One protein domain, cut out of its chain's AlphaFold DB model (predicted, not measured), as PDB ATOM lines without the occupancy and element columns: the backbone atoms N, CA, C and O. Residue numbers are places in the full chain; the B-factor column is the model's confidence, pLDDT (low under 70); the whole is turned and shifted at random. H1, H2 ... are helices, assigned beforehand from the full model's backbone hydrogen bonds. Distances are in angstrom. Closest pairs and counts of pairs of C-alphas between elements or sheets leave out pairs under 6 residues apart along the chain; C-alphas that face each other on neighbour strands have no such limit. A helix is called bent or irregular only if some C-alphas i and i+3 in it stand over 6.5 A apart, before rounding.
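What this domain is: This is residues 2 to 96 and 141 to 161 of the 513 residues of an uncharacterized protein of Plasmodium malariae (UniProt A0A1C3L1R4). Look first for one long helix, H3, in the core: H2b and H6 run side by side with it, while H1 crosses another side of it at a steep tilt. H2a and H4 pack together toward the last residues of H3, short H5 packs on H2b, and residues 18 to 23 stand free. The printed part has 116 residues with six named helices, H1 to H6 in chain order, and no named strand: all helix. It is compact, radius of gyration of the C-alphas 13.5 A, spanning 36 by 30 by 27 A.

Where its parts are: Find C-alpha 53 at (38.771, 12.703, -9.673); H3 runs from there to residue 73, 31.6 A, and is irregular, only just: C-alphas 69 and 72 are 7.0 A apart. H6, residues 141 to 159, covers 26.7 A and ends at (26.199, -16.326, -10.505). H2, residues 29 to 48, was assigned as one helix by its hydrogen bonds but is bent, C-alphas 36 and 39 being 7.0 A apart; its arms are H2a, 29 to 36, 10.6 A, and H2b, 39 to 48, 14.5 A. H1 is residues 8 to 16, 11.4 A, H4 75 to 83, 12.1 A, and H5 87 to 90, 4.9 A.

How they stand to each other: H3 touches H6 at a shallow tilt of 16 degrees, the same way; the closest C-alphas, Ile 68 and Leu 152, are 5.4 A apart. H2b and H3 form a helical hairpin, closest at C-alphas 42 and 60, 5.1 A. With residues 59 to 66 alone H3 touches H1, closest at C-alphas 66 and 16, 6.4 A. H2a touches H4, closest at C-alphas 32 and 77, 6.1 A; H2b touches H5, closest at C-alphas 40 and 90, 5.5 A. H1 and H6 are apart. Every O i to N i+4 pair is within hydrogen-bond range in H1, H2a, H2b, H4 and H6, and 15 of 17 in H3; H5 is too short for such a pair.

The domain as a whole: The C-alphas of Glu 51 and Gly 161 are farthest apart, 40.3 A. Residues 97 to 140 are not printed; C-alphas 96 and 141 are 14.0 A apart across this cut. The link H1 to H2 is long, 12 residues. Confidence is under 70 at residues 2 to 6, 17 to 25, 47 to 53, 90 to 96 and 161.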
ATOM      1  N   SER A   2      22.984   1.183 -30.883       31.66
ATOM      2  CA  SER A   2      23.551   2.422 -30.349       31.66
ATOM      3  C   SER A   2      23.044   2.623 -28.923       31.66
ATOM      4  O   SER A   2      21.836   2.610 -28.707       31.66
ATOM      5  N   LEU A   3      23.957   2.771 -27.964       46.53
ATOM      6  CA  LEU A   3      23.620   3.160 -26.597       46.53
ATOM      7  C   LEU A   3      22.934   4.529 -26.624       46.53
ATOM      8  O   LEU A   3      23.546   5.504 -27.057       46.53
ATOM      9  N   GLU A   4      21.686   4.609 -26.164       47.41
ATOM     10  CA  GLU A   4      21.113   5.893 -25.765       47.41
ATOM     11  C   GLU A   4      22.026   6.515 -24.702       47.41
ATOM     12  O   GLU A   4      22.376   5.862 -23.714       47.41
ATOM     13  N   LEU A   5      22.430   7.768 -24.917       58.41
ATOM     14  CA  LEU A   5      23.098   8.573 -23.900       58.41
ATOM     15  C   LEU A   5      22.148   8.693 -22.702       58.41
ATOM     16  O   LEU A   5      21.111   9.345 -22.798       58.41
ATOM     17  N   PHE A   6      22.481   8.034 -21.593       68.62
ATOM     18  CA  PHE A   6      21.743   8.144 -20.338       68.62
ATOM     19  C   PHE A   6      22.556   8.944 -19.317       68.62
ATOM     20  O   PHE A   6      23.787   8.881 -19.311       68.62
ATOM     21  N   ASP A   7      21.864   9.685 -18.450       81.06
ATOM     22  CA  ASP A   7      22.489  10.436 -17.361       81.06
ATOM     23  C   ASP A   7      22.908   9.471 -16.237       81.06
ATOM     24  O   ASP A   7      22.079   8.866 -15.550       81.06
ATOM     25  N   ASP A   8      24.218   9.291 -16.065       78.44
ATOM     26  CA  ASP A   8      24.807   8.418 -15.052       78.44
ATOM     27  C   ASP A   8      24.499   8.880 -13.623       78.44
ATOM     28  O   ASP A   8      24.319   8.041 -12.737       78.44
ATOM     29  N   ILE A   9      24.388  10.190 -13.388       83.44
ATOM     30  CA  ILE A   9      24.078  10.751 -12.070       83.44
ATOM     31  C   ILE A   9      22.640  10.410 -11.687       83.44
ATOM     32  O   ILE A   9      22.387  10.031 -10.539       83.44
ATOM     33  N   ASP A  10      21.706  10.495 -12.630       82.81
ATOM     34  CA  ASP A  10      20.301  10.172 -12.380       82.81
ATOM     35  C   ASP A  10      20.089   8.679 -12.122       82.81
ATOM     36  O   ASP A  10      19.363   8.309 -11.193       82.81
ATOM     37  N   ILE A  11      20.792   7.805 -12.850       83.00
ATOM     38  CA  ILE A  11      20.769   6.361 -12.569       83.00
ATOM     39  C   ILE A  11      21.375   6.061 -11.199       83.00
ATOM     40  O   ILE A  11      20.796   5.292 -10.425       83.00
ATOM     41  N   ILE A  12      22.501   6.692 -10.849       83.69
ATOM     42  CA  ILE A  12      23.091   6.542  -9.516       83.69
ATOM     43  C   ILE A  12      22.096   6.993  -8.444       83.69
ATOM     44  O   ILE A  12      21.849   6.244  -7.503       83.69
ATOM     45  N   LYS A  13      21.475   8.169  -8.577       82.62
ATOM     46  CA  LYS A  13      20.473   8.654  -7.612       82.62
ATOM     47  C   LYS A  13      19.300   7.685  -7.476       82.62
ATOM     48  O   LYS A  13      18.893   7.401  -6.350       82.62
ATOM     49  N   LYS A  14      18.796   7.158  -8.597       83.38
ATOM     50  CA  LYS A  14      17.665   6.223  -8.637       83.38
ATOM     51  C   LYS A  14      17.979   4.909  -7.923       83.38
ATOM     52  O   LYS A  14      17.191   4.474  -7.093       83.38
ATOM     53  N   HIS A  15      19.123   4.287  -8.208       81.69
ATOM     54  CA  HIS A  15      19.412   2.923  -7.745       81.69
ATOM     55  C   HIS A  15      20.283   2.851  -6.478       81.69
ATOM     56  O   HIS A  15      20.238   1.847  -5.766       81.69
ATOM     57  N   TYR A  16      21.050   3.898  -6.153       73.31
ATOM     58  CA  TYR A  16      21.926   3.928  -4.972       73.31
ATOM     59  C   TYR A  16      21.201   4.353  -3.685       73.31
ATOM     60  O   TYR A  16      21.494   3.824  -2.616       73.31
ATOM     61  N   ASN A  17      20.242   5.287  -3.769       64.19
ATOM     62  CA  ASN A  17      19.580   5.876  -2.593       64.19
ATOM     63  C   ASN A  17      18.343   5.100  -2.099       64.19
ATOM     64  O   ASN A  17      17.753   5.469  -1.080       64.19
ATOM     65  N   LEU A  18      17.933   4.025  -2.779       55.62
ATOM     66  CA  LEU A  18      16.787   3.214  -2.362       55.62
ATOM     67  C   LEU A  18      17.148   2.344  -1.145       55.62
ATOM     68  O   LEU A  18      17.667   1.233  -1.277       55.62
ATOM     69  N   LYS A  19      16.796   2.859   0.040       49.03
ATOM     70  CA  LYS A  19      16.827   2.208   1.366       49.03
ATOM     71  C   LYS A  19      15.912   0.976   1.521       49.03
ATOM     72  O   LYS A  19      15.815   0.459   2.627       49.03
ATOM     73  N   ASN A  20      15.270   0.483   0.461       46.50
ATOM     74  CA  ASN A  20      14.356  -0.659   0.552       46.50
ATOM     75  C   ASN A  20      15.023  -1.954   0.051       46.50
ATOM     76  O   ASN A  20      15.358  -2.037  -1.136       46.50
ATOM     77  N   PRO A  21      15.196  -2.973   0.917       48.31
ATOM     78  CA  PRO A  21      15.635  -4.310   0.521       48.31
ATOM     79  C   PRO A  21      14.539  -5.126  -0.191       48.31
ATOM     80  O   PRO A  21      14.858  -6.115  -0.838       48.31
ATOM     81  N   GLU A  22      13.270  -4.707  -0.116       44.94
ATOM     82  CA  GLU A  22      12.109  -5.516  -0.540       44.94
ATOM     83  C   GLU A  22      11.422  -5.039  -1.838       44.94
ATOM     84  O   GLU A  22      10.467  -5.655  -2.303       44.94
ATOM     85  N   GLY A  23      11.901  -3.964  -2.474       47.97
ATOM     86  CA  GLY A  23      11.295  -3.411  -3.695       47.97
ATOM     87  C   GLY A  23      12.017  -3.841  -4.973       47.97
ATOM     88  O   GLY A  23      13.116  -3.359  -5.226       47.97
ATOM     89  N   ALA A  24      11.386  -4.726  -5.754       58.97
ATOM     90  CA  ALA A  24      11.700  -5.127  -7.136       58.97
ATOM     91  C   ALA A  24      13.200  -5.259  -7.485       58.97
ATOM     92  O   ALA A  24      13.834  -4.363  -8.036       58.97
ATOM     93  N   THR A  25      13.768  -6.437  -7.223       66.94
ATOM     94  CA  THR A  25      15.133  -6.792  -7.640       66.94
ATOM     95  C   THR A  25      15.262  -7.117  -9.132       66.94
ATOM     96  O   THR A  25      16.386  -7.286  -9.604       66.94
ATOM     97  N   LYS A  26      14.146  -7.181  -9.878       74.06
ATOM     98  CA  LYS A  26      14.121  -7.390 -11.332       74.06
ATOM     99  C   LYS A  26      14.012  -6.065 -12.081       74.06
ATOM    100  O   LYS A  26      13.092  -5.298 -11.812       74.06
ATOM    101  N   LEU A  27      14.939  -5.835 -13.003       81.75
ATOM    102  CA  LEU A  27      14.956  -4.679 -13.901       81.75
ATOM    103  C   LEU A  27      14.247  -5.019 -15.220       81.75
ATOM    104  O   LEU A  27      14.185  -6.188 -15.608       81.75
ATOM    105  N   ASP A  28      13.720  -4.009 -15.912       83.25
ATOM    106  CA  ASP A  28      13.323  -4.168 -17.316       83.25
ATOM    107  C   ASP A  28      14.550  -4.165 -18.249       83.25
ATOM    108  O   ASP A  28      15.650  -3.781 -17.854       83.25
ATOM    109  N   GLU A  29      14.382  -4.601 -19.501       80.75
ATOM    110  CA  GLU A  29      15.503  -4.795 -20.434       80.75
ATOM    111  C   GLU A  29      16.320  -3.514 -20.697       80.75
ATOM    112  O   GLU A  29      17.546  -3.583 -20.848       80.75
ATOM    113  N   ASN A  30      15.664  -2.350 -20.709       82.00
ATOM    114  CA  ASN A  30      16.317  -1.059 -20.927       82.00
ATOM    115  C   ASN A  30      17.095  -0.620 -19.679       82.00
ATOM    116  O   ASN A  30      18.213  -0.110 -19.783       82.00
ATOM    117  N   GLU A  31      16.526  -0.823 -18.492       83.88
ATOM    118  CA  GLU A  31      17.189  -0.566 -17.216       83.88
ATOM    119  C   GLU A  31      18.387  -1.495 -16.996       83.88
ATOM    120  O   GLU A  31      19.432  -1.036 -16.532       83.88
ATOM    121  N   GLU A  32      18.283  -2.767 -17.388       87.25
ATOM    122  CA  GLU A  32      19.399  -3.712 -17.361       87.25
ATOM    123  C   GLU A  32      20.587  -3.204 -18.181       87.25
ATOM    124  O   GLU A  32      21.710  -3.161 -17.677       87.25
ATOM    125  N   ASP A  33      20.356  -2.787 -19.429       85.38
ATOM    126  CA  ASP A  33      21.423  -2.302 -20.308       85.38
ATOM    127  C   ASP A  33      22.085  -1.039 -19.747       85.38
ATOM    128  O   ASP A  33      23.310  -0.894 -19.807       85.38
ATOM    129  N   ARG A  34      21.306  -0.141 -19.141       87.31
ATOM    130  CA  ARG A  34      21.846   1.061 -18.496       87.31
ATOM    131  C   ARG A  34      22.671   0.721 -17.250       87.31
ATOM    132  O   ARG A  34      23.780   1.231 -17.103       87.31
ATOM    133  N   VAL A  35      22.196  -0.190 -16.396       88.06
ATOM    134  CA  VAL A  35      22.930  -0.659 -15.204       88.06
ATOM    135  C   VAL A  35      24.223  -1.389 -15.581       88.06
ATOM    136  O   VAL A  35      25.247  -1.179 -14.932       88.06
ATOM    137  N   ILE A  36      24.216  -2.196 -16.646       87.12
ATOM    138  CA  ILE A  36      25.407  -2.897 -17.150       87.12
ATOM    139  C   ILE A  36      26.475  -1.914 -17.641       87.12
ATOM    140  O   ILE A  36      27.663  -2.117 -17.393       87.12
ATOM    141  N   ASN A  37      26.067  -0.863 -18.355       86.69
ATOM    142  CA  ASN A  37      26.999   0.082 -18.969       86.69
ATOM    143  C   ASN A  37      27.437   1.209 -18.023       86.69
ATOM    144  O   ASN A  37      28.463   1.839 -18.277       86.69
ATOM    145  N   LEU A  38      26.721   1.439 -16.919       88.56
ATOM    146  CA  LEU A  38      27.029   2.491 -15.948       88.56
ATOM    147  C   LEU A  38      28.488   2.446 -15.436       88.56
ATOM    148  O   LEU A  38      29.148   3.485 -15.501       88.56
ATOM    149  N   PRO A  39      29.063   1.297 -15.010       88.00
ATOM    150  CA  PRO A  39      30.465   1.263 -14.592       88.00
ATOM    151  C   PRO A  39      31.433   1.613 -15.731       88.00
ATOM    152  O   PRO A  39      32.436   2.275 -15.487       88.00
ATOM    153  N   ILE A  40      31.129   1.225 -16.977       84.75
ATOM    154  CA  ILE A  40      31.961   1.542 -18.151       84.75
ATOM    155  C   ILE A  40      31.967   3.055 -18.400       84.75
ATOM    156  O   ILE A  40      33.028   3.646 -18.598       84.75
ATOM    157  N   VAL A  41      30.796   3.694 -18.340       85.75
ATOM    158  CA  VAL A  41      30.659   5.148 -18.502       85.75
ATOM    159  C   VAL A  41      31.418   5.890 -17.404       85.75
ATOM    160  O   VAL A  41      32.246   6.749 -17.712       85.75
ATOM    161  N   CYS A  42      31.209   5.529 -16.134       85.56
ATOM    162  CA  CYS A  42      31.919   6.153 -15.017       85.56
ATOM    163  C   CYS A  42      33.442   5.950 -15.123       85.56
ATOM    164  O   CYS A  42      34.200   6.893 -14.906       85.56
ATOM    165  N   LYS A  43      33.898   4.758 -15.532       81.56
ATOM    166  CA  LYS A  43      35.316   4.474 -15.796       81.56
ATOM    167  C   LYS A  43      35.896   5.375 -16.891       81.56
ATOM    168  O   LYS A  43      36.997   5.895 -16.725       81.56
ATOM    169  N   ASN A  44      35.177   5.565 -17.995       79.06
ATOM    170  CA  ASN A  44      35.641   6.406 -19.099       79.06
ATOM    171  C   ASN A  44      35.792   7.872 -18.670       79.06
ATOM    172  O   ASN A  44      36.766   8.510 -19.058       79.06
ATOM    173  N   LYS A  45      34.899   8.385 -17.812       80.00
ATOM    174  CA  LYS A  45      35.022   9.744 -17.252       80.00
ATOM    175  C   LYS A  45      36.283   9.911 -16.401       80.00
ATOM    176  O   LYS A  45      37.014  10.873 -16.600       80.00
ATOM    177  N   ILE A  46      36.617   8.920 -15.564       74.12
ATOM    178  CA  ILE A  46      37.883   8.905 -14.797       74.12
ATOM    179  C   ILE A  46      39.111   8.966 -15.726       74.12
ATOM    180  O   ILE A  46      40.135   9.534 -15.359       74.12
ATOM    181  N   ALA A  47      39.044   8.360 -16.917       64.25
ATOM    182  CA  ALA A  47      40.163   8.342 -17.864       64.25
ATOM    183  C   ALA A  47      40.332   9.656 -18.654       64.25
ATOM    184  O   ALA A  47      41.440   9.945 -19.108       64.25
ATOM    185  N   ILE A  48      39.255  10.426 -18.840       66.31
ATOM    186  CA  ILE A  48      39.223  11.625 -19.695       66.31
ATOM    187  C   ILE A  48      39.405  12.915 -18.874       66.31
ATOM    188  O   ILE A  48      40.099  13.826 -19.327       66.31
ATOM    189  N   GLU A  49      38.832  13.002 -17.670       59.56
ATOM    190  CA  GLU A  49      38.749  14.243 -16.884       59.56
ATOM    191  C   GLU A  49      39.775  14.250 -15.730       59.56
ATOM    192  O   GLU A  49      39.778  13.372 -14.866       59.56
ATOM    193  N   LYS A  50      40.698  15.230 -15.728       53.41
ATOM    194  CA  LYS A  50      41.750  15.378 -14.693       53.41
ATOM    195  C   LYS A  50      41.275  16.118 -13.433       53.41
ATOM    196  O   LYS A  50      41.880  15.947 -12.378       53.41
ATOM    197  N   GLU A  51      40.222  16.923 -13.536       40.16
ATOM    198  CA  GLU A  51      39.607  17.660 -12.424       40.16
ATOM    199  C   GLU A  51      38.374  16.893 -11.913       40.16
ATOM    200  O   GLU A  51      37.645  16.309 -12.705       40.16
ATOM    201  N   GLY A  52      38.141  16.849 -10.593       57.00
ATOM    202  CA  GLY A  52      36.989  16.139 -10.005       57.00
ATOM    203  C   GLY A  52      37.173  14.628  -9.776       57.00
ATOM    204  O   GLY A  52      36.187  13.916  -9.571       57.00
ATOM    205  N   SER A  53      38.416  14.131  -9.783       66.94
ATOM    206  CA  SER A  53      38.771  12.703  -9.673       66.94
ATOM    207  C   SER A  53      38.071  11.964  -8.526       66.94
ATOM    208  O   SER A  53      37.599  10.846  -8.720       66.94
ATOM    209  N   GLU A  54      37.924  12.598  -7.364       74.94
ATOM    210  CA  GLU A  54      37.207  12.045  -6.212       74.94
ATOM    211  C   GLU A  54      35.721  11.778  -6.508       74.94
ATOM    212  O   GLU A  54      35.211  10.695  -6.218       74.94
ATOM    213  N   ASN A  55      35.016  12.722  -7.137       81.44
ATOM    214  CA  ASN A  55      33.601  12.555  -7.478       81.44
ATOM    215  C   ASN A  55      33.400  11.468  -8.539       81.44
ATOM    216  O   ASN A  55      32.469  10.665  -8.430       81.44
ATOM    217  N   HIS A  56      34.287  11.392  -9.532       83.44
ATOM    218  CA  HIS A  56      34.233  10.341 -10.548       83.44
ATOM    219  C   HIS A  56      34.527   8.955  -9.962       83.44
ATOM    220  O   HIS A  56      33.808   8.003 -10.275       83.44
ATOM    221  N   LEU A  57      35.508   8.839  -9.058       81.62
ATOM    222  CA  LEU A  57      35.794   7.601  -8.325       81.62
ATOM    223  C   LEU A  57      34.615   7.191  -7.439       81.62
ATOM    224  O   LEU A  57      34.188   6.039  -7.482       81.62
ATOM    225  N   ASN A  58      34.024   8.135  -6.707       85.38
ATOM    226  CA  ASN A  58      32.829   7.893  -5.902       85.38
ATOM    227  C   ASN A  58      31.650   7.407  -6.754       85.38
ATOM    228  O   ASN A  58      30.957   6.464  -6.371       85.38
ATOM    229  N   ASN A  59      31.423   8.008  -7.922       88.25
ATOM    230  CA  ASN A  59      30.371   7.575  -8.840       88.25
ATOM    231  C   ASN A  59      30.653   6.189  -9.425       88.25
ATOM    232  O   ASN A  59      29.736   5.373  -9.507       88.25
ATOM    233  N   TYR A  60      31.909   5.873  -9.732       88.50
ATOM    234  CA  TYR A  60      32.299   4.532 -10.156       88.50
ATOM    235  C   TYR A  60      32.099   3.490  -9.043       88.50
ATOM    236  O   TYR A  60      31.507   2.441  -9.289       88.50
ATOM    237  N   ILE A  61      32.461   3.795  -7.790       88.38
ATOM    238  CA  ILE A  61      32.177   2.933  -6.628       88.38
ATOM    239  C   ILE A  61      30.667   2.695  -6.480       88.38
ATOM    240  O   ILE A  61      30.229   1.564  -6.252       88.38
ATOM    241  N   LYS A  62      29.848   3.745  -6.618       90.75
ATOM    242  CA  LYS A  62      28.381   3.629  -6.580       90.75
ATOM    243  C   LYS A  62      27.865   2.756  -7.724       90.75
ATOM    244  O   LYS A  62      27.044   1.878  -7.475       90.75
ATOM    245  N   ALA A  63      28.381   2.943  -8.939       90.50
ATOM    246  CA  ALA A  63      28.039   2.133 -10.103       90.50
ATOM    247  C   ALA A  63      28.360   0.647  -9.888       90.50
ATOM    248  O   ALA A  63      27.505  -0.202 -10.136       90.50
ATOM    249  N   LEU A  64      29.547   0.333  -9.351       90.00
ATOM    250  CA  LEU A  64      29.937  -1.031  -8.987       90.00
ATOM    251  C   LEU A  64      28.968  -1.638  -7.963       90.00
ATOM    252  O   LEU A  64      28.478  -2.747  -8.156       90.00
ATOM    253  N   LYS A  65      28.629  -0.907  -6.896       90.25
ATOM    254  CA  LYS A  65      27.660  -1.372  -5.887       90.25
ATOM    255  C   LYS A  65      26.276  -1.645  -6.481       90.25
ATOM    256  O   LYS A  65      25.646  -2.634  -6.108       90.25
ATOM    257  N   ILE A  66      25.815  -0.796  -7.402       89.06
ATOM    258  CA  ILE A  66      24.534  -0.970  -8.099       89.06
ATOM    259  C   ILE A  66      24.548  -2.271  -8.906       89.06
ATOM    260  O   ILE A  66      23.687  -3.121  -8.696       89.06
ATOM    261  N   ILE A  67      25.533  -2.476  -9.786       88.31
ATOM    262  CA  ILE A  67      25.573  -3.685 -10.623       88.31
ATOM    263  C   ILE A  67      25.752  -4.962  -9.782       88.31
ATOM    264  O   ILE A  67      25.076  -5.957 -10.041       88.31
ATOM    265  N   ILE A  68      26.564  -4.916  -8.712       88.38
ATOM    266  CA  ILE A  68      26.714  -6.016  -7.739       88.38
ATOM    267  C   ILE A  68      25.360  -6.403  -7.137       88.38
ATOM    268  O   ILE A  68      25.057  -7.588  -7.035       88.38
ATOM    269  N   ARG A  69      24.530  -5.419  -6.766       87.25
ATOM    270  CA  ARG A  69      23.204  -5.655  -6.175       87.25
ATOM    271  C   ARG A  69      22.267  -6.400  -7.126       87.25
ATOM    272  O   ARG A  69      21.466  -7.202  -6.659       87.25
ATOM    273  N   TYR A  70      22.338  -6.133  -8.430       87.19
ATOM    274  CA  TYR A  70      21.379  -6.665  -9.405       87.19
ATOM    275  C   TYR A  70      21.784  -8.005 -10.029       87.19
ATOM    276  O   TYR A  70      20.900  -8.771 -10.416       87.19
ATOM    277  N   ILE A  71      23.081  -8.327 -10.091       86.62
ATOM    278  CA  ILE A  71      23.585  -9.589 -10.661       86.62
ATOM    279  C   ILE A  71      22.888 -10.841 -10.093       86.62
ATOM    280  O   ILE A  71      22.443 -11.663 -10.896       86.62
ATOM    281  N   PRO A  72      22.728 -11.015  -8.764       83.00
ATOM    282  CA  PRO A  72      22.129 -12.233  -8.214       83.00
ATOM    283  C   PRO A  72      20.691 -12.484  -8.690       83.00
ATOM    284  O   PRO A  72      20.282 -13.637  -8.807       83.00
ATOM    285  N   PHE A  73      19.942 -11.422  -9.004       84.19
ATOM    286  CA  PHE A  73      18.496 -11.474  -9.243       84.19
ATOM    287  C   PHE A  73      18.084 -11.385 -10.721       84.19
ATOM    288  O   PHE A  73      16.915 -11.614 -11.030       84.19
ATOM    289  N   ASN A  74      19.014 -11.067 -11.631       84.38
ATOM    290  CA  ASN A  74      18.721 -10.849 -13.053       84.38
ATOM    291  C   ASN A  74      19.593 -11.745 -13.944       84.38
ATOM    292  O   ASN A  74      20.770 -11.462 -14.185       84.38
ATOM    293  N   ASP A  75      19.011 -12.829 -14.468       81.62
ATOM    294  CA  ASP A  75      19.702 -13.770 -15.364       81.62
ATOM    295  C   ASP A  75      20.152 -13.136 -16.683       81.62
ATOM    296  O   ASP A  75      21.225 -13.459 -17.195       81.62
ATOM    297  N   SER A  76      19.378 -12.182 -17.200       84.38
ATOM    298  CA  SER A  76      19.714 -11.462 -18.429       84.38
ATOM    299  C   SER A  76      20.958 -10.582 -18.257       84.38
ATOM    300  O   SER A  76      21.854 -10.646 -19.097       84.38
ATOM    301  N   ILE A  77      21.102  -9.860 -17.136       86.06
ATOM    302  CA  ILE A  77      22.318  -9.076 -16.834       86.06
ATOM    303  C   ILE A  77      23.568  -9.955 -16.876       86.06
ATOM    304  O   ILE A  77      24.559  -9.624 -17.530       86.06
ATOM    305  N   LYS A  78      23.503 -11.102 -16.198       83.69
ATOM    306  CA  LYS A  78      24.580 -12.092 -16.128       83.69
ATOM    307  C   LYS A  78      24.995 -12.561 -17.525       83.69
ATOM    308  O   LYS A  78      26.165 -12.448 -17.906       83.69
ATOM    309  N   LYS A  79      24.007 -12.973 -18.321       82.25
ATOM    310  CA  LYS A  79      24.187 -13.416 -19.704       82.25
ATOM    311  C   LYS A  79      24.782 -12.314 -20.589       82.25
ATOM    312  O   LYS A  79      25.802 -12.543 -21.234       82.25
ATOM    313  N   LYS A  80      24.226 -11.099 -20.550       85.62
ATOM    314  CA  LYS A  80      24.686  -9.943 -21.339       85.62
ATOM    315  C   LYS A  80      26.131  -9.553 -21.016       85.62
ATOM    316  O   LYS A  80      26.892  -9.279 -21.942       85.62
ATOM    317  N   ILE A  81      26.529  -9.543 -19.739       80.31
ATOM    318  CA  ILE A  81      27.913  -9.233 -19.335       80.31
ATOM    319  C   ILE A  81      28.889 -10.292 -19.859       80.31
ATOM    320  O   ILE A  81      29.963  -9.940 -20.355       80.31
ATOM    321  N   THR A  82      28.519 -11.571 -19.761       76.69
ATOM    322  CA  THR A  82      29.383 -12.695 -20.141       76.69
ATOM    323  C   THR A  82      29.499 -12.839 -21.660       76.69
ATOM    324  O   THR A  82      30.612 -12.828 -22.183       76.69
ATOM    325  N   GLU A  83      28.382 -12.894 -22.391       79.38
ATOM    326  CA  GLU A  83      28.361 -13.108 -23.849       79.38
ATOM    327  C   GLU A  83      29.024 -11.965 -24.623       79.38
ATOM    328  O   GLU A  83      29.748 -12.196 -25.589       79.38
ATOM    329  N   LYS A  84      28.825 -10.721 -24.174       81.06
ATOM    330  CA  LYS A  84      29.448  -9.538 -24.790       81.06
ATOM    331  C   LYS A  84      30.858  -9.259 -24.253       81.06
ATOM    332  O   LYS A  84      31.446  -8.243 -24.613       81.06
ATOM    333  N   LYS A  85      31.388 -10.116 -23.369       77.44
ATOM    334  CA  LYS A  85      32.689  -9.964 -22.692       77.44
ATOM    335  C   LYS A  85      32.891  -8.595 -22.028       77.44
ATOM    336  O   LYS A  85      34.016  -8.112 -21.906       77.44
ATOM    337  N   LEU A  86      31.810  -7.965 -21.557       77.06
ATOM    338  CA  LEU A  86      31.848  -6.611 -20.990       77.06
ATOM    339  C   LEU A  86      32.709  -6.541 -19.731       77.06
ATOM    340  O   LEU A  86      33.321  -5.509 -19.475       77.06
ATOM    341  N   TYR A  87      32.834  -7.654 -19.001       75.81
ATOM    342  CA  TYR A  87      33.747  -7.782 -17.867       75.81
ATOM    343  C   TYR A  87      35.184  -7.366 -18.204       75.81
ATOM    344  O   TYR A  87      35.839  -6.770 -17.362       75.81
ATOM    345  N   GLN A  88      35.664  -7.552 -19.434       75.75
ATOM    346  CA  GLN A  88      37.009  -7.102 -19.818       75.75
ATOM    347  C   GLN A  88      37.166  -5.574 -19.754       75.75
ATOM    348  O   GLN A  88      38.250  -5.064 -19.479       75.75
ATOM    349  N   ASN A  89      36.068  -4.844 -19.957       71.06
ATOM    350  CA  ASN A  89      36.032  -3.387 -19.978       71.06
ATOM    351  C   ASN A  89      35.575  -2.777 -18.647       71.06
ATOM    352  O   ASN A  89      35.830  -1.594 -18.425       71.06
ATOM    353  N   LEU A  90      34.937  -3.562 -17.770       66.81
ATOM    354  CA  LEU A  90      34.355  -3.080 -16.515       66.81
ATOM    355  C   LEU A  90      35.399  -2.623 -15.491       66.81
ATOM    356  O   LEU A  90      35.056  -1.778 -14.675       66.81
ATOM    357  N   PHE A  91      36.641  -3.111 -15.546       67.50
ATOM    358  CA  PHE A  91      37.666  -2.857 -14.521       67.50
ATOM    359  C   PHE A  91      38.589  -1.702 -14.892       67.50
ATOM    360  O   PHE A  91      39.128  -1.675 -16.000       67.50
ATOM    361  N   LEU A  92      38.818  -0.758 -13.979       54.50
ATOM    362  CA  LEU A  92      39.810   0.311 -14.143       54.50
ATOM    363  C   LEU A  92      41.220  -0.248 -14.305       54.50
ATOM    364  O   LEU A  92      42.040   0.374 -14.985       54.50
ATOM    365  N   GLY A  93      41.479  -1.408 -13.687       55.28
ATOM    366  CA  GLY A  93      42.673  -2.222 -13.853       55.28
ATOM    367  C   GLY A  93      43.928  -1.396 -14.102       55.28
ATOM    368  O   GLY A  93      44.419  -1.434 -15.213       55.28
ATOM    369  N   ARG A  94      44.412  -0.622 -13.119       49.56
ATOM    370  CA  ARG A  94      45.631   0.229 -13.127       49.56
ATOM    371  C   ARG A  94      46.030   0.987 -14.420       49.56
ATOM    372  O   ARG A  94      47.100   1.613 -14.438       49.56
ATOM    373  N   GLN A  95      45.228   1.024 -15.483       43.34
ATOM    374  CA  GLN A  95      45.595   1.646 -16.755       43.34
ATOM    375  C   GLN A  95      45.741   3.167 -16.578       43.34
ATOM    376  O   GLN A  95      46.663   3.756 -17.144       43.34
ATOM    377  N   ASN A  96      45.023   3.766 -15.621       38.12
ATOM    378  CA  ASN A  96      45.066   5.208 -15.353       38.12
ATOM    379  C   ASN A  96      46.238   5.706 -14.477       38.12
ATOM    380  O   ASN A  96      46.480   6.903 -14.424       38.12
ATOM    381  N   LEU A 141      39.995   5.975  -1.682       72.75
ATOM    382  CA  LEU A 141      39.012   5.769  -2.751       72.75
ATOM    383  C   LEU A 141      39.460   4.722  -3.770       72.75
ATOM    384  O   LEU A 141      38.666   3.864  -4.160       72.75
ATOM    385  N   TYR A 142      40.731   4.736  -4.176       72.94
ATOM    386  CA  TYR A 142      41.268   3.690  -5.048       72.94
ATOM    387  C   TYR A 142      41.262   2.310  -4.377       72.94
ATOM    388  O   TYR A 142      41.011   1.305  -5.043       72.94
ATOM    389  N   SER A 143      41.468   2.244  -3.060       71.88
ATOM    390  CA  SER A 143      41.340   0.989  -2.318       71.88
ATOM    391  C   SER A 143      39.893   0.477  -2.281       71.88
ATOM    392  O   SER A 143      39.673  -0.729  -2.436       71.88
ATOM    393  N   GLU A 144      38.899   1.357  -2.121       76.69
ATOM    394  CA  GLU A 144      37.481   0.975  -2.202       76.69
ATOM    395  C   GLU A 144      37.079   0.558  -3.626       76.69
ATOM    396  O   GLU A 144      36.331  -0.409  -3.782       76.69
ATOM    397  N   VAL A 145      37.598   1.222  -4.664       80.69
ATOM    398  CA  VAL A 145      37.439   0.805  -6.067       80.69
ATOM    399  C   VAL A 145      37.907  -0.635  -6.257       80.69
ATOM    400  O   VAL A 145      37.104  -1.489  -6.637       80.69
ATOM    401  N   ASP A 146      39.165  -0.914  -5.916       75.06
ATOM    402  CA  ASP A 146      39.776  -2.239  -6.032       75.06
ATOM    403  C   ASP A 146      38.908  -3.293  -5.308       75.06
ATOM    404  O   ASP A 146      38.618  -4.374  -5.832       75.06
ATOM    405  N   LYS A 147      38.427  -2.970  -4.102       79.81
ATOM    406  CA  LYS A 147      37.552  -3.840  -3.304       79.81
ATOM    407  C   LYS A 147      36.232  -4.167  -4.008       79.81
ATOM    408  O   LYS A 147      35.851  -5.340  -4.012       79.81
ATOM    409  N   TYR A 148      35.505  -3.188  -4.552       85.50
ATOM    410  CA  TYR A 148      34.226  -3.476  -5.221       85.50
ATOM    411  C   TYR A 148      34.410  -4.095  -6.604       85.50
ATOM    412  O   TYR A 148      33.575  -4.908  -6.988       85.50
ATOM    413  N   GLU A 149      35.503  -3.808  -7.313       82.25
ATOM    414  CA  GLU A 149      35.866  -4.550  -8.526       82.25
ATOM    415  C   GLU A 149      36.029  -6.047  -8.219       82.25
ATOM    416  O   GLU A 149      35.451  -6.894  -8.903       82.25
ATOM    417  N   LEU A 150      36.729  -6.381  -7.128       79.38
ATOM    418  CA  LEU A 150      36.882  -7.764  -6.676       79.38
ATOM    419  C   LEU A 150      35.538  -8.406  -6.293       79.38
ATOM    420  O   LEU A 150      35.269  -9.543  -6.675       79.38
ATOM    421  N   ILE A 151      34.672  -7.694  -5.564       83.31
ATOM    422  CA  ILE A 151      33.343  -8.210  -5.188       83.31
ATOM    423  C   ILE A 151      32.471  -8.433  -6.430       83.31
ATOM    424  O   ILE A 151      31.779  -9.448  -6.513       83.31
ATOM    425  N   LEU A 152      32.513  -7.519  -7.402       85.38
ATOM    426  CA  LEU A 152      31.814  -7.664  -8.676       85.38
ATOM    427  C   LEU A 152      32.260  -8.930  -9.403       85.38
ATOM    428  O   LEU A 152      31.417  -9.707  -9.840       85.38
ATOM    429  N   LEU A 153      33.565  -9.178  -9.476       78.69
ATOM    430  CA  LEU A 153      34.105 -10.382 -10.103       78.69
ATOM    431  C   LEU A 153      33.650 -11.660  -9.424       78.69
ATOM    432  O   LEU A 153      33.225 -12.590 -10.106       78.69
ATOM    433  N   ILE A 154      33.702 -11.685  -8.095       78.94
ATOM    434  CA  ILE A 154      33.216 -12.823  -7.322       78.94
ATOM    435  C   ILE A 154      31.750 -13.092  -7.670       78.94
ATOM    436  O   ILE A 154      31.423 -14.204  -8.064       78.94
ATOM    437  N   ASN A 155      30.895 -12.066  -7.637       82.69
ATOM    438  CA  ASN A 155      29.480 -12.203  -7.994       82.69
ATOM    439  C   ASN A 155      29.281 -12.668  -9.442       82.69
ATOM    440  O   ASN A 155      28.437 -13.524  -9.704       82.69
ATOM    441  N   LEU A 156      30.060 -12.140 -10.389       79.81
ATOM    442  CA  LEU A 156      29.992 -12.565 -11.784       79.81
ATOM    443  C   LEU A 156      30.333 -14.046 -11.926       79.81
ATOM    444  O   LEU A 156      29.609 -14.753 -12.617       79.81
ATOM    445  N   ILE A 157      31.380 -14.533 -11.263       77.62
ATOM    446  CA  ILE A 157      31.771 -15.946 -11.313       77.62
ATOM    447  C   ILE A 157      30.715 -16.820 -10.636       77.62
ATOM    448  O   ILE A 157      30.204 -17.744 -11.274       77.62
ATOM    449  N   THR A 158      30.345 -16.491  -9.393       78.25
ATOM    450  CA  THR A 158      29.374 -17.252  -8.593       78.25
ATOM    451  C   THR A 158      28.049 -17.405  -9.332       78.25
ATOM    452  O   THR A 158      27.490 -18.500  -9.382       78.25
ATOM    453  N   HIS A 159      27.542 -16.328  -9.936       77.62
ATOM    454  CA  HIS A 159      26.199 -16.326 -10.505       77.62
ATOM    455  C   HIS A 159      26.135 -16.642 -12.010       77.62
ATOM    456  O   HIS A 159      25.052 -16.986 -12.482       77.62
ATOM    457  N   ASN A 160      27.245 -16.607 -12.763       71.69
ATOM    458  CA  ASN A 160      27.305 -17.066 -14.168       71.69
ATOM    459  C   ASN A 160      27.685 -18.552 -14.307       71.69
ATOM    460  O   ASN A 160      28.312 -18.951 -15.288       71.69
ATOM    461  N   GLY A 161      27.364 -19.381 -13.311       67.06
ATOM    462  CA  GLY A 161      27.657 -20.817 -13.360       67.06
ATOM    463  C   GLY A 161      29.153 -21.150 -13.405       67.06
ATOM    464  O   GLY A 161      29.516 -22.226 -13.876       67.06
TER     465      GLY A 161